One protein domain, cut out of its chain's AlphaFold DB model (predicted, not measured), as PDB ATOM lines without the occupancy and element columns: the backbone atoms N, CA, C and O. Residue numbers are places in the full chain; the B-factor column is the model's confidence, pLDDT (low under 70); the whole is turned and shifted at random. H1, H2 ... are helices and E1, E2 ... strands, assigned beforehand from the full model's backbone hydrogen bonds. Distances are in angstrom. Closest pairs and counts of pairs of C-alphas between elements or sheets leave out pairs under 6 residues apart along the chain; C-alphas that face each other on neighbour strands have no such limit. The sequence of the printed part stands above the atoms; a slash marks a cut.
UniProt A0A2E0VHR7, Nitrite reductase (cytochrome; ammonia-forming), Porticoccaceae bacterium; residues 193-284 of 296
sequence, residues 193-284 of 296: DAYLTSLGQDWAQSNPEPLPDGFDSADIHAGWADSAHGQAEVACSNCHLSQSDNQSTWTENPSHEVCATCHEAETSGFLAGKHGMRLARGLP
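Overview. This is residues 193 to 284 of the 296 residues of the protein "Nitrite reductase (cytochrome; ammonia-forming)" of Porticoccaceae bacterium (UniProt A0A2E0VHR7). A small hairpin of two strands, E1 and E2, runs out from H4 in a loose string of short helices, with H4 and H5 in the middle, H2 and H3 toward one end and H6 and H7 toward the other. Residues 194 to 200, of which 194 to 198 belong to H1, stick out beyond a long link. The 92 printed residues hold seven named helices and two named strands, in the order H1 H2 H3 H4 E1 E2 H5 H6 H7, mostly helix, with one antiparallel sheet, E1 - E2. The whole is only just loose, close to compact, with a radius of gyration of the C-alphas of 15.1 A and spans of 36 by 34 by 31 A.

Along the chain. Find C-alpha 241 at (186.151, 115.912, 165.569), where E1, residues 241 to 244, begins its 9.6 A; E2, residues 247 to 250, runs 9.8 A. Before them come H1, 193 to 198, 8.4 A, from C-alpha 193 at (167.291, 128.312, 157.855); H2, 218 to 225, 10.5 A; H3, 228 to 231; and H4, 236 to 240. After them come H5, 256 to 260; H6, 264 to 272, 12.3 A; and H7, 277 to 280, ending at C-alpha 280 (173.232, 98.243, 161.545).

Arrangement. In the hairpin, N 242 and O 249 are 3.1 A apart, within hydrogen-bond range. H4 and H5 are close but not clearly touching, their closest C-alphas, Cys 239 and Val 258, 6.0 A apart. H5 and H6 touch, closest at C-alphas 260 and 267, 5.5 A. H6 and H7 touch only at the corner, closest at C-alphas 271 and 277, 5.0 A. H2 and H3 are close but not clearly touching, at C-alphas 224 and 230, 5.2 A; H1 touches no helix. H1, H2, H4, H5 and H6 have each O i to N i+4 pair within range; H3 and H7 are too short for one.

Size, cuts and confidence. The farthest C-alphas, Ser 198 and Gly 214, are 39.1 A apart. The printed part has no cut; the link H1 to H2, 19 residues, is long. Look for low pLDDT, under 70, at residues 193 to 211, 213, 215 and 243 to 247.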
ATOM      1  N   ASP A 193     167.670 127.236 156.926       65.00
ATOM      2  CA  ASP A 193     167.291 128.312 157.855       65.00
ATOM      3  C   ASP A 193     165.784 128.323 158.100       65.00
ATOM      4  O   ASP A 193     165.319 128.438 159.233       65.00
ATOM      5  N   ALA A 194     164.997 128.160 157.033       64.62
ATOM      6  CA  ALA A 194     163.545 128.086 157.137       64.62
ATOM      7  C   ALA A 194     163.094 126.830 157.903       64.62
ATOM      8  O   ALA A 194     162.128 126.894 158.663       64.62
ATOM      9  N   TYR A 195     163.796 125.707 157.729       66.12
ATOM     10  CA  TYR A 195     163.531 124.459 158.438       66.12
ATOM     11  C   TYR A 195     163.881 124.559 159.932       66.12
ATOM     12  O   TYR A 195     163.020 124.304 160.772       66.12
ATOM     13  N   LEU A 196     165.082 125.023 160.279       66.19
ATOM     14  CA  LEU A 196     165.535 125.188 161.665       66.19
ATOM     15  C   LEU A 196     164.701 126.232 162.418       66.19
ATOM     16  O   LEU A 196     164.266 125.979 163.543       66.19
ATOM     17  N   THR A 197     164.348 127.342 161.754       67.81
ATOM     18  CA  THR A 197     163.407 128.338 162.295       67.81
ATOM     19  C   THR A 197     162.042 127.713 162.583       67.81
ATOM     20  O   THR A 197     161.435 128.007 163.613       67.81
ATOM     21  N   SER A 198     161.547 126.826 161.709       65.62
ATOM     22  CA  SER A 198     160.257 126.152 161.920       65.62
ATOM     23  C   SER A 198     160.254 125.204 163.124       65.62
ATOM     24  O   SER A 198     159.201 124.983 163.720       65.62
ATOM     25  N   LEU A 199     161.425 124.689 163.509       64.19
ATOM     26  CA  LEU A 199     161.614 123.815 164.667       64.19
ATOM     27  C   LEU A 199     161.985 124.579 165.949       64.19
ATOM     28  O   LEU A 199     162.097 123.963 167.008       64.19
ATOM     29  N   GLY A 200     162.166 125.902 165.878       68.44
ATOM     30  CA  GLY A 200     162.576 126.722 167.020       68.44
ATOM     31  C   GLY A 200     163.986 126.405 167.528       68.44
ATOM     32  O   GLY A 200     164.244 126.574 168.719       68.44
ATOM     33  N   GLN A 201     164.873 125.917 166.657       64.06
ATOM     34  CA  GLN A 201     166.267 125.637 167.000       64.06
ATOM     35  C   GLN A 201     167.189 126.768 166.534       64.06
ATOM     36  O   GLN A 201     167.127 127.184 165.380       64.06
ATOM     37  N   ASP A 202     168.059 127.230 167.436       61.25
ATOM     38  CA  ASP A 202     169.161 128.140 167.109       61.25
ATOM     39  C   ASP A 202     170.361 127.334 166.600       61.25
ATOM     40  O   ASP A 202     170.858 126.437 167.287       61.25
ATOM     41  N   TRP A 203     170.855 127.675 165.410       62.91
ATOM     42  CA  TRP A 203     172.106 127.137 164.881       62.91
ATOM     43  C   TRP A 203     173.276 127.986 165.381       62.91
ATOM     44  O   TRP A 203     173.501 129.106 164.919       62.91
ATOM     45  N   ALA A 204     174.025 127.472 166.356       56.75
ATOM     46  CA  ALA A 204     175.268 128.105 166.773       56.75
ATOM     47  C   ALA A 204     176.349 127.807 165.728       56.75
ATOM     48  O   ALA A 204     176.819 126.675 165.630       56.75
ATOM     49  N   GLN A 205     176.762 128.829 164.975       55.38
ATOM     50  CA  GLN A 205     177.955 128.761 164.131       55.38
ATOM     51  C   GLN A 205     179.135 128.262 164.973       55.38
ATOM     52  O   GLN A 205     179.594 128.941 165.896       55.38
ATOM     53  N   SER A 206     179.631 127.059 164.688       54.59
ATOM     54  CA  SER A 206     180.871 126.593 165.292       54.59
ATOM     55  C   SER A 206     182.036 127.294 164.607       54.59
ATOM     56  O   SER A 206     182.189 127.201 163.390       54.59
ATOM     57  N   ASN A 207     182.881 127.969 165.388       51.47
ATOM     58  CA  ASN A 207     184.171 128.427 164.885       51.47
ATOM     59  C   ASN A 207     184.949 127.203 164.368       51.47
ATOM     60  O   ASN A 207     185.111 126.245 165.129       51.47
ATOM     61  N   PRO A 208     185.422 127.206 163.112       57.44
ATOM     62  CA  PRO A 208     186.177 126.084 162.582       57.44
ATOM     63  C   PRO A 208     187.487 125.946 163.365       57.44
ATOM     64  O   PRO A 208     188.286 126.884 163.427       57.44
ATOM     65  N   GLU A 209     187.708 124.782 163.978       61.84
ATOM     66  CA  GLU A 209     189.049 124.421 164.436       61.84
ATOM     67  C   GLU A 209     189.960 124.205 163.210       61.84
ATOM     68  O   GLU A 209     189.472 123.776 162.157       61.84
ATOM     69  N   PRO A 210     191.269 124.512 163.304       62.84
ATOM     70  CA  PRO A 210     192.202 124.288 162.205       62.84
ATOM     71  C   PRO A 210     192.216 122.817 161.777       62.84
ATOM     72  O   PRO A 210     192.314 121.924 162.620       62.84
ATOM     73  N   LEU A 211     192.150 122.570 160.466       69.25
ATOM     74  CA  LEU A 211     192.325 121.231 159.906       69.25
ATOM     75  C   LEU A 211     193.730 120.698 160.243       69.25
ATOM     76  O   LEU A 211     194.690 121.474 160.206       69.25
ATOM     77  N   PRO A 212     193.890 119.396 160.543       70.50
ATOM     78  CA  PRO A 212     195.214 118.807 160.695       70.50
ATOM     79  C   PRO A 212     196.031 118.897 159.399       70.50
ATOM     80  O   PRO A 212     195.485 118.833 158.292       70.50
ATOM     81  N   ASP A 213     197.356 118.983 159.542       69.12
ATOM     82  CA  ASP A 213     198.288 119.026 158.413       69.12
ATOM     83  C   ASP A 213     198.061 117.842 157.452       69.12
ATOM     84  O   ASP A 213     198.040 116.681 157.862       69.12
ATOM     85  N   GLY A 214     197.913 118.141 156.156       71.12
ATOM     86  CA  GLY A 214     197.688 117.146 155.097       71.12
ATOM     87  C   GLY A 214     196.227 116.947 154.674       71.12
ATOM     88  O   GLY A 214     195.997 116.302 153.654       71.12
ATOM     89  N   PHE A 215     195.263 117.537 155.392       69.75
ATOM     90  CA  PHE A 215     193.832 117.510 155.039       69.75
ATOM     91  C   PHE A 215     193.306 118.846 154.481       69.75
ATOM     92  O   PHE A 215     192.163 118.920 154.035       69.75
ATOM     93  N   ASP A 216     194.146 119.884 154.463       73.56
ATOM     94  CA  ASP A 216     193.864 121.184 153.849       73.56
ATOM     95  C   ASP A 216     194.163 121.134 152.338       73.56
ATOM     96  O   ASP A 216     195.318 121.130 151.900       73.56
ATOM     97  N   SER A 217     193.102 121.024 151.535       81.44
ATOM     98  CA  SER A 217     193.157 121.008 150.072       81.44
ATOM     99  C   SER A 217     192.173 122.018 149.497       81.44
ATOM    100  O   SER A 217     190.983 121.995 149.822       81.44
ATOM    101  N   ALA A 218     192.649 122.853 148.570       84.25
ATOM    102  CA  ALA A 218     191.822 123.849 147.890       84.25
ATOM    103  C   ALA A 218     190.588 123.231 147.202       84.25
ATOM    104  O   ALA A 218     189.519 123.839 147.212       84.25
ATOM    105  N   ASP A 219     190.710 122.009 146.672       86.12
ATOM    106  CA  ASP A 219     189.606 121.306 146.006       86.12
ATOM    107  C   ASP A 219     188.531 120.846 147.003       86.12
ATOM    108  O   ASP A 219     187.338 120.943 146.716       86.12
ATOM    109  N   ILE A 220     188.938 120.390 148.197       84.81
ATOM    110  CA  ILE A 220     188.008 120.002 149.270       84.81
ATOM    111  C   ILE A 220     187.271 121.239 149.785       84.81
ATOM    112  O   ILE A 220     186.052 121.202 149.939       84.81
ATOM    113  N   HIS A 221     187.982 122.352 149.984       84.44
ATOM    114  CA  HIS A 221     187.376 123.615 150.403       84.44
ATOM    115  C   HIS A 221     186.366 124.148 149.382       84.44
ATOM    116  O   HIS A 221     185.273 124.558 149.773       84.44
ATOM    117  N   ALA A 222     186.691 124.109 148.086       85.06
ATOM    118  CA  ALA A 222     185.773 124.524 147.028       85.06
ATOM    119  C   ALA A 222     184.540 123.606 146.949       85.06
ATOM    120  O   ALA A 222     183.410 124.089 146.949       85.06
ATOM    121  N   GLY A 223     184.744 122.282 146.960       87.06
ATOM    122  CA  GLY A 223     183.648 121.312 146.931       87.06
ATOM    123  C   GLY A 223     182.744 121.388 148.164       87.06
ATOM    124  O   GLY A 223     181.526 121.257 148.044       87.06
ATOM    125  N   TRP A 224     183.316 121.641 149.345       86.62
ATOM    126  CA  TRP A 224     182.542 121.846 150.567       86.62
ATOM    127  C   TRP A 224     181.742 123.148 150.497       86.62
ATOM    128  O   TRP A 224     180.545 123.111 150.774       86.62
ATOM    129  N   ALA A 225     182.348 124.261 150.066       84.50
ATOM    130  CA  ALA A 225     181.675 125.558 149.973       84.50
ATOM    131  C   ALA A 225     180.461 125.525 149.028       84.50
ATOM    132  O   ALA A 225     179.439 126.144 149.322       84.50
ATOM    133  N   ASP A 226     180.532 124.750 147.944       84.38
ATOM    134  CA  ASP A 226     179.428 124.578 146.991       84.38
ATOM    135  C   ASP A 226     178.367 123.553 147.447       84.38
ATOM    136  O   ASP A 226     177.327 123.391 146.802       84.38
ATOM    137  N   SER A 227     178.592 122.851 148.561       84.50
ATOM    138  CA  SER A 227     177.649 121.868 149.100       84.50
ATOM    139  C   SER A 227     176.563 122.508 149.969       84.50
ATOM    140  O   SER A 227     176.726 123.604 150.505       84.50
ATOM    141  N   ALA A 228     175.460 121.787 150.192       82.00
ATOM    142  CA  ALA A 228     174.422 122.225 151.126       82.00
ATOM    143  C   ALA A 228     174.958 122.416 152.558       82.00
ATOM    144  O   ALA A 228     174.522 123.333 153.240       82.00
ATOM    145  N   HIS A 229     175.933 121.604 152.987       83.81
ATOM    146  CA  HIS A 229     176.622 121.766 154.273       83.81
ATOM    147  C   HIS A 229     177.480 123.040 154.310       83.81
ATOM    148  O   HIS A 229     177.506 123.729 155.325       83.81
ATOM    149  N   GLY A 230     178.114 123.372 153.181       80.94
ATOM    150  CA  GLY A 230     178.864 124.607 152.957       80.94
ATOM    151  C   GLY A 230     178.039 125.858 153.177       80.94
ATOM    152  O   GLY A 230     178.358 126.721 153.991       80.94
ATOM    153  N   GLN A 231     176.925 125.906 152.455       79.25
ATOM    154  CA  GLN A 231     175.958 127.000 152.495       79.25
ATOM    155  C   GLN A 231     175.220 127.095 153.839       79.25
ATOM    156  O   GLN A 231     174.711 128.155 154.182       79.25
ATOM    157  N   ALA A 232     175.176 125.990 154.587       73.94
ATOM    158  CA  ALA A 232     174.645 125.891 155.943       73.94
ATOM    159  C   ALA A 232     175.690 126.155 157.043       73.94
ATOM    160  O   ALA A 232     175.384 125.995 158.222       73.94
ATOM    161  N   GLU A 233     176.925 126.511 156.673       77.00
ATOM    162  CA  GLU A 233     178.012 126.821 157.608       77.00
ATOM    163  C   GLU A 233     178.380 125.656 158.563       77.00
ATOM    164  O   GLU A 233     178.820 125.874 159.693       77.00
ATOM    165  N   VAL A 234     178.234 124.402 158.114       81.94
ATOM    166  CA  VAL A 234     178.609 123.185 158.870       81.94
ATOM    167  C   VAL A 234     180.119 122.920 158.782       81.94
ATOM    168  O   VAL A 234     180.592 122.244 157.866       81.94
ATOM    169  N   ALA A 235     180.903 123.434 159.725       82.69
ATOM    170  CA  ALA A 235     182.358 123.296 159.703       82.69
ATOM    171  C   ALA A 235     182.853 121.831 159.662       82.69
ATOM    172  O   ALA A 235     182.204 120.887 160.113       82.69
ATOM    173  N   CYS A 236     184.074 121.634 159.157       85.06
ATOM    174  CA  CYS A 236     184.693 120.307 159.045       85.06
ATOM    175  C   CYS A 236     184.784 119.587 160.403       85.06
ATOM    176  O   CYS A 236     184.627 118.369 160.492       85.06
ATOM    177  N   SER A 237     184.996 120.354 161.475       83.38
ATOM    178  CA  SER A 237     185.020 119.874 162.856       83.38
ATOM    179  C   SER A 237     183.705 119.242 163.303       83.38
ATOM    180  O   SER A 237     183.744 118.318 164.108       83.38
ATOM    181  N   ASN A 238     182.557 119.677 162.770       83.94
ATOM    182  CA  ASN A 238     181.259 119.092 163.114       83.94
ATOM    183  C   ASN A 238     181.160 117.621 162.702       83.94
ATOM    184  O   ASN A 238     180.391 116.881 163.309       83.94
ATOM    185  N   CYS A 239     181.944 117.200 161.703       86.75
ATOM    186  CA  CYS A 239     181.963 115.816 161.255       86.75
ATOM    187  C   CYS A 239     183.174 115.032 161.752       86.75
ATOM    188  O   CYS A 239     183.055 113.869 162.125       86.75
ATOM    189  N   HIS A 240     184.349 115.649 161.717       87.81
ATOM    190  CA  HIS A 240     185.604 114.927 161.884       87.81
ATOM    191  C   HIS A 240     186.157 114.966 163.309       87.81
ATOM    192  O   HIS A 240     187.034 114.161 163.618       87.81
ATOM    193  N   LEU A 241     185.683 115.859 164.184       84.38
ATOM    194  CA  LEU A 241     186.151 115.912 165.569       84.38
ATOM    195  C   LEU A 241     185.203 115.167 166.506       84.38
ATOM    196  O   LEU A 241     184.062 115.572 166.713       84.38
ATOM    197  N   SER A 242     185.715 114.119 167.150       77.94
ATOM    198  CA  SER A 242     185.066 113.501 168.308       77.94
ATOM    199  C   SER A 242     185.697 114.023 169.596       77.94
ATOM    200  O   SER A 242     186.928 114.036 169.718       77.94
ATOM    201  N   GLN A 243     184.876 114.404 170.575       69.38
ATOM    202  CA  GLN A 243     185.355 114.758 171.911       69.38
ATOM    203  C   GLN A 243     185.343 113.525 172.822       69.38
ATOM    204  O   GLN A 243     184.282 112.980 173.121       69.38
ATOM    205  N   SER A 244     186.516 113.110 173.299       59.00
ATOM    206  CA  SER A 244     186.664 112.099 174.353       59.00
ATOM    207  C   SER A 244     187.734 112.553 175.345       59.00
ATOM    208  O   SER A 244     188.808 112.973 174.922       59.00
ATOM    209  N   ASP A 245     187.460 112.486 176.651       53.59
ATOM    210  CA  ASP A 245     188.432 112.754 177.727       53.59
ATOM    211  C   ASP A 245     189.280 114.037 177.549       53.59
ATOM    212  O   ASP A 245     190.512 114.011 177.608       53.59
ATOM    213  N   ASN A 246     188.615 115.185 177.344       60.69
ATOM    214  CA  ASN A 246     189.241 116.510 177.162       60.69
ATOM    215  C   ASN A 246     190.260 116.594 176.002       60.69
ATOM    216  O   ASN A 246     191.119 117.479 176.003       60.69
ATOM    217  N   GLN A 247     190.176 115.697 175.016       63.59
ATOM    218  CA  GLN A 247     190.996 115.718 173.805       63.59
ATOM    219  C   GLN A 247     190.112 115.603 172.557       63.59
ATOM    220  O   GLN A 247     189.300 114.685 172.427       63.59
ATOM    221  N   SER A 248     190.285 116.550 171.634       71.62
ATOM    222  CA  SER A 248     189.681 116.513 170.301       71.62
ATOM    223  C   SER A 248     190.499 115.579 169.409       71.62
ATOM    224  O   SER A 248     191.685 115.826 169.184       71.62
ATOM    225  N   THR A 249     189.884 114.508 168.904       82.88
ATOM    226  CA  THR A 249     190.535 113.577 167.965       82.88
ATOM    227  C   THR A 249     189.925 113.724 166.577       82.88
ATOM    228  O   THR A 249     188.707 113.639 166.429       82.88
ATOM    229  N   TRP A 250     190.774 113.930 165.566       84.75
ATOM    230  CA  TRP A 250     190.360 113.970 164.164       84.75
ATOM    231  C   TRP A 250     190.179 112.559 163.602       84.75
ATOM    232  O   TRP A 250     191.097 111.740 163.650       84.75
ATOM    233  N   THR A 251     189.010 112.297 163.028       86.75
ATOM    234  CA  THR A 251     188.655 111.043 162.363       86.75
ATOM    235  C   THR A 251     188.509 111.294 160.872       86.75
ATOM    236  O   THR A 251     187.590 111.985 160.452       86.75
ATOM    237  N   GLU A 252     189.388 110.719 160.052       85.06
ATOM    238  CA  GLU A 252     189.375 110.923 158.594       85.06
ATOM    239  C   GLU A 252     188.082 110.421 157.929       85.06
ATOM    240  O   GLU A 252     187.537 111.091 157.059       85.06
ATOM    241  N   ASN A 253     187.560 109.275 158.376       85.94
ATOM    242  CA  ASN A 253     186.330 108.674 157.862       85.94
ATOM    243  C   ASN A 253     185.292 108.590 158.993       85.94
ATOM    244  O   ASN A 253     185.262 107.576 159.697       85.94
ATOM    245  N   PRO A 254     184.496 109.648 159.226       88.00
ATOM    246  CA  PRO A 254     183.493 109.640 160.282       88.00
ATOM    247  C   PRO A 254     182.423 108.576 160.018       88.00
ATOM    248  O   PRO A 254     182.079 108.286 158.870       88.00
ATOM    249  N   SER A 255     181.890 107.995 161.093       88.12
ATOM    250  CA  SER A 255     180.764 107.065 160.997       88.12
ATOM    251  C   SER A 255     179.471 107.797 160.621       88.12
ATOM    252  O   SER A 255     179.313 108.992 160.869       88.12
ATOM    253  N   HIS A 256     178.504 107.043 160.097       89.50
ATOM    254  CA  HIS A 256     177.123 107.476 159.881       89.50
ATOM    255  C   HIS A 256     176.454 108.073 161.139       89.50
ATOM    256  O   HIS A 256     175.526 108.867 161.007       89.50
ATOM    257  N   GLU A 257     176.938 107.759 162.349       89.56
ATOM    258  CA  GLU A 257     176.441 108.356 163.602       89.56
ATOM    259  C   GLU A 257     176.542 109.890 163.612       89.56
ATOM    260  O   GLU A 257     175.671 110.566 164.152       89.56
ATOM    261  N   VAL A 258     177.570 110.455 162.973       89.75
ATOM    262  CA  VAL A 258     177.721 111.911 162.828       89.75
ATOM    263  C   VAL A 258     176.561 112.486 162.022       89.75
ATOM    264  O   VAL A 258     176.006 113.522 162.382       89.75
ATOM    265  N   CYS A 259     176.155 111.795 160.954       90.69
ATOM    266  CA  CYS A 259     175.025 112.199 160.127       90.69
ATOM    267  C   CYS A 259     173.725 112.182 160.939       90.69
ATOM    268  O   CYS A 259     172.937 113.116 160.823       90.69
ATOM    269  N   ALA A 260     173.536 111.186 161.812       89.62
ATOM    270  CA  ALA A 260     172.336 111.043 162.639       89.62
ATOM    271  C   ALA A 260     172.089 112.233 163.582       89.62
ATOM    272  O   ALA A 260     170.950 112.463 163.974       89.62
ATOM    273  N   THR A 261     173.118 113.027 163.901       85.81
ATOM    274  CA  THR A 261     172.962 114.234 164.733       85.81
ATOM    275  C   THR A 261     172.060 115.297 164.095       85.81
ATOM    276  O   THR A 261     171.437 116.073 164.815       85.81
ATOM    277  N   CYS A 262     171.973 115.321 162.759       83.88
ATOM    278  CA  CYS A 262     171.128 116.246 161.991       83.88
ATOM    279  C   CYS A 262     170.117 115.521 161.082       83.88
ATOM    280  O   CYS A 262     169.063 116.063 160.763       83.88
ATOM    281  N   HIS A 263     170.439 114.294 160.672       88.50
ATOM    282  CA  HIS A 263     169.723 113.473 159.697       88.50
ATOM    283  C   HIS A 263     169.335 112.124 160.301       88.50
ATOM    284  O   HIS A 263     169.645 111.065 159.751       88.50
ATOM    285  N   GLU A 264     168.700 112.149 161.474       86.38
ATOM    286  CA  GLU A 264     168.279 110.941 162.189       86.38
ATOM    287  C   GLU A 264     167.388 110.058 161.304       86.38
ATOM    288  O   GLU A 264     167.681 108.881 161.108       86.38
ATOM    289  N   ALA A 265     166.356 110.640 160.685       84.00
ATOM    290  CA  ALA A 265     165.420 109.906 159.838       84.00
ATOM    291  C   ALA A 265     166.094 109.300 158.595       84.00
ATOM    292  O   ALA A 265     165.870 108.129 158.280       84.00
ATOM    293  N   GLU A 266     166.938 110.062 157.892       89.06
ATOM    294  CA  GLU A 266     167.657 109.550 156.723       89.06
ATOM    295  C   GLU A 266     168.682 108.482 157.110       89.06
ATOM    296  O   GLU A 266     168.846 107.505 156.381       89.06
ATOM    297  N   THR A 267     169.349 108.641 158.254       92.00
ATOM    298  CA  THR A 267     170.317 107.657 158.749       92.00
ATOM    299  C   THR A 267     169.615 106.356 159.124       92.00
ATOM    300  O   THR A 267     170.054 105.290 158.693       92.00
ATOM    301  N   SER A 268     168.481 106.429 159.823       89.12
ATOM    302  CA  SER A 268     167.641 105.265 160.120       89.12
ATOM    303  C   SER A 268     167.167 104.569 158.842       89.12
ATOM    304  O   SER A 268     167.313 103.355 158.709       89.12
ATOM    305  N   GLY A 269     166.698 105.326 157.842       87.38
ATOM    306  CA  GLY A 269     166.303 104.764 156.546       87.38
ATOM    307  C   GLY A 269     167.467 104.134 155.771       87.38
ATOM    308  O   GLY A 269     167.310 103.088 155.141       87.38
ATOM    309  N   PHE A 270     168.660 104.729 155.835       91.19
ATOM    310  CA  PHE A 270     169.868 104.161 155.240       91.19
ATOM    311  C   PHE A 270     170.260 102.834 155.902       91.19
ATOM    312  O   PHE A 270     170.566 101.878 155.185       91.19
ATOM    313  N   LEU A 271     170.218 102.770 157.237       90.25
ATOM    314  CA  LEU A 271     170.532 101.580 158.031       90.25
ATOM    315  C   LEU A 271     169.531 100.440 157.828       90.25
ATOM    316  O   LEU A 271     169.950  99.285 157.786       90.25
ATOM    317  N   ALA A 272     168.248 100.753 157.637       84.31
ATOM    318  CA  ALA A 272     167.228  99.776 157.252       84.31
ATOM    319  C   ALA A 272     167.418  99.278 155.804       84.31
ATOM    320  O   ALA A 272     167.104  98.142 155.453       84.31
ATOM    321  N   GLY A 273     167.977 100.126 154.939       83.00
ATOM    322  CA  GLY A 273     168.207  99.806 153.543       83.00
ATOM    323  C   GLY A 273     169.348  98.812 153.308       83.00
ATOM    324  O   GLY A 273     170.273  98.642 154.102       83.00
ATOM    325  N   LYS A 274     169.354  98.235 152.100       80.00
ATOM    326  CA  LYS A 274     170.382  97.281 151.647       80.00
ATOM    327  C   LYS A 274     171.818  97.773 151.850       80.00
ATOM    328  O   LYS A 274     172.702  96.960 152.046       80.00
ATOM    329  N   HIS A 275     172.079  99.073 151.754       80.69
ATOM    330  CA  HIS A 275     173.442  99.603 151.859       80.69
ATOM    331  C   HIS A 275     173.913  99.761 153.312       80.69
ATOM    332  O   HIS A 275     175.094  99.547 153.586       80.69
ATOM    333  N   GLY A 276     173.013 100.116 154.234       87.19
ATOM    334  CA  GLY A 276     173.342 100.339 155.641       87.19
ATOM    335  C   GLY A 276     173.116  99.124 156.538       87.19
ATOM    336  O   GLY A 276     173.673  99.087 157.633       87.19
ATOM    337  N   MET A 277     172.408  98.089 156.069       88.31
ATOM    338  CA  MET A 277     172.065  96.916 156.887       88.31
ATOM    339  C   MET A 277     173.277  96.204 157.507       88.31
ATOM    340  O   MET A 277     173.183  95.650 158.595       88.31
ATOM    341  N   ARG A 278     174.448  96.238 156.859       90.50
ATOM    342  CA  ARG A 278     175.690  95.700 157.445       90.50
ATOM    343  C   ARG A 278     176.132  96.490 158.666       90.50
ATOM    344  O   ARG A 278     176.435  95.901 159.699       90.50
ATOM    345  N   LEU A 279     176.131  97.813 158.543       90.94
ATOM    346  CA  LEU A 279     176.529  98.722 159.611       90.94
ATOM    347  C   LEU A 279     175.571  98.600 160.800       90.94
ATOM    348  O   LEU A 279     176.029  98.480 161.932       90.94
ATOM    349  N   ALA A 280     174.265  98.486 160.530       89.31
ATOM    350  CA  ALA A 280     173.232  98.243 161.545       89.31
ATOM    351  C   ALA A 280     173.470  96.954 162.356       89.31
ATOM    352  O   ALA A 280     172.999  96.808 163.481       89.31
ATOM    353  N   ARG A 281     174.219  96.008 161.783       89.12
ATOM    354  CA  ARG A 281     174.575  94.719 162.375       89.12
ATOM    355  C   ARG A 281     176.008  94.661 162.920       89.12
ATOM    356  O   ARG A 281     176.467  93.586 163.306       89.12
ATOM    357  N   GLY A 282     176.715  95.792 162.965       87.81
ATOM    358  CA  GLY A 282     178.104  95.872 163.430       87.81
ATOM    359  C   GLY A 282     179.124  95.268 162.458       87.81
ATOM    360  O   GLY A 282     180.268  95.017 162.834       87.81
ATOM    361  N   LEU A 283     178.727  95.013 161.208       87.56
ATOM    362  CA  LEU A 283     179.613  94.541 160.150       87.56
ATOM    363  C   LEU A 283     180.227  95.736 159.399       87.56
ATOM    364  O   LEU A 283     179.563  96.757 159.225       87.56
ATOM    365  N   PRO A 284     181.463  95.618 158.878       87.50
ATOM    366  CA  PRO A 284     182.084  96.687 158.102       87.50
ATOM    367  C   PRO A 284     181.312  96.965 156.800       87.50
ATOM    368  O   PRO A 284     180.689  96.036 156.258       87.50
TER     369      PRO A 284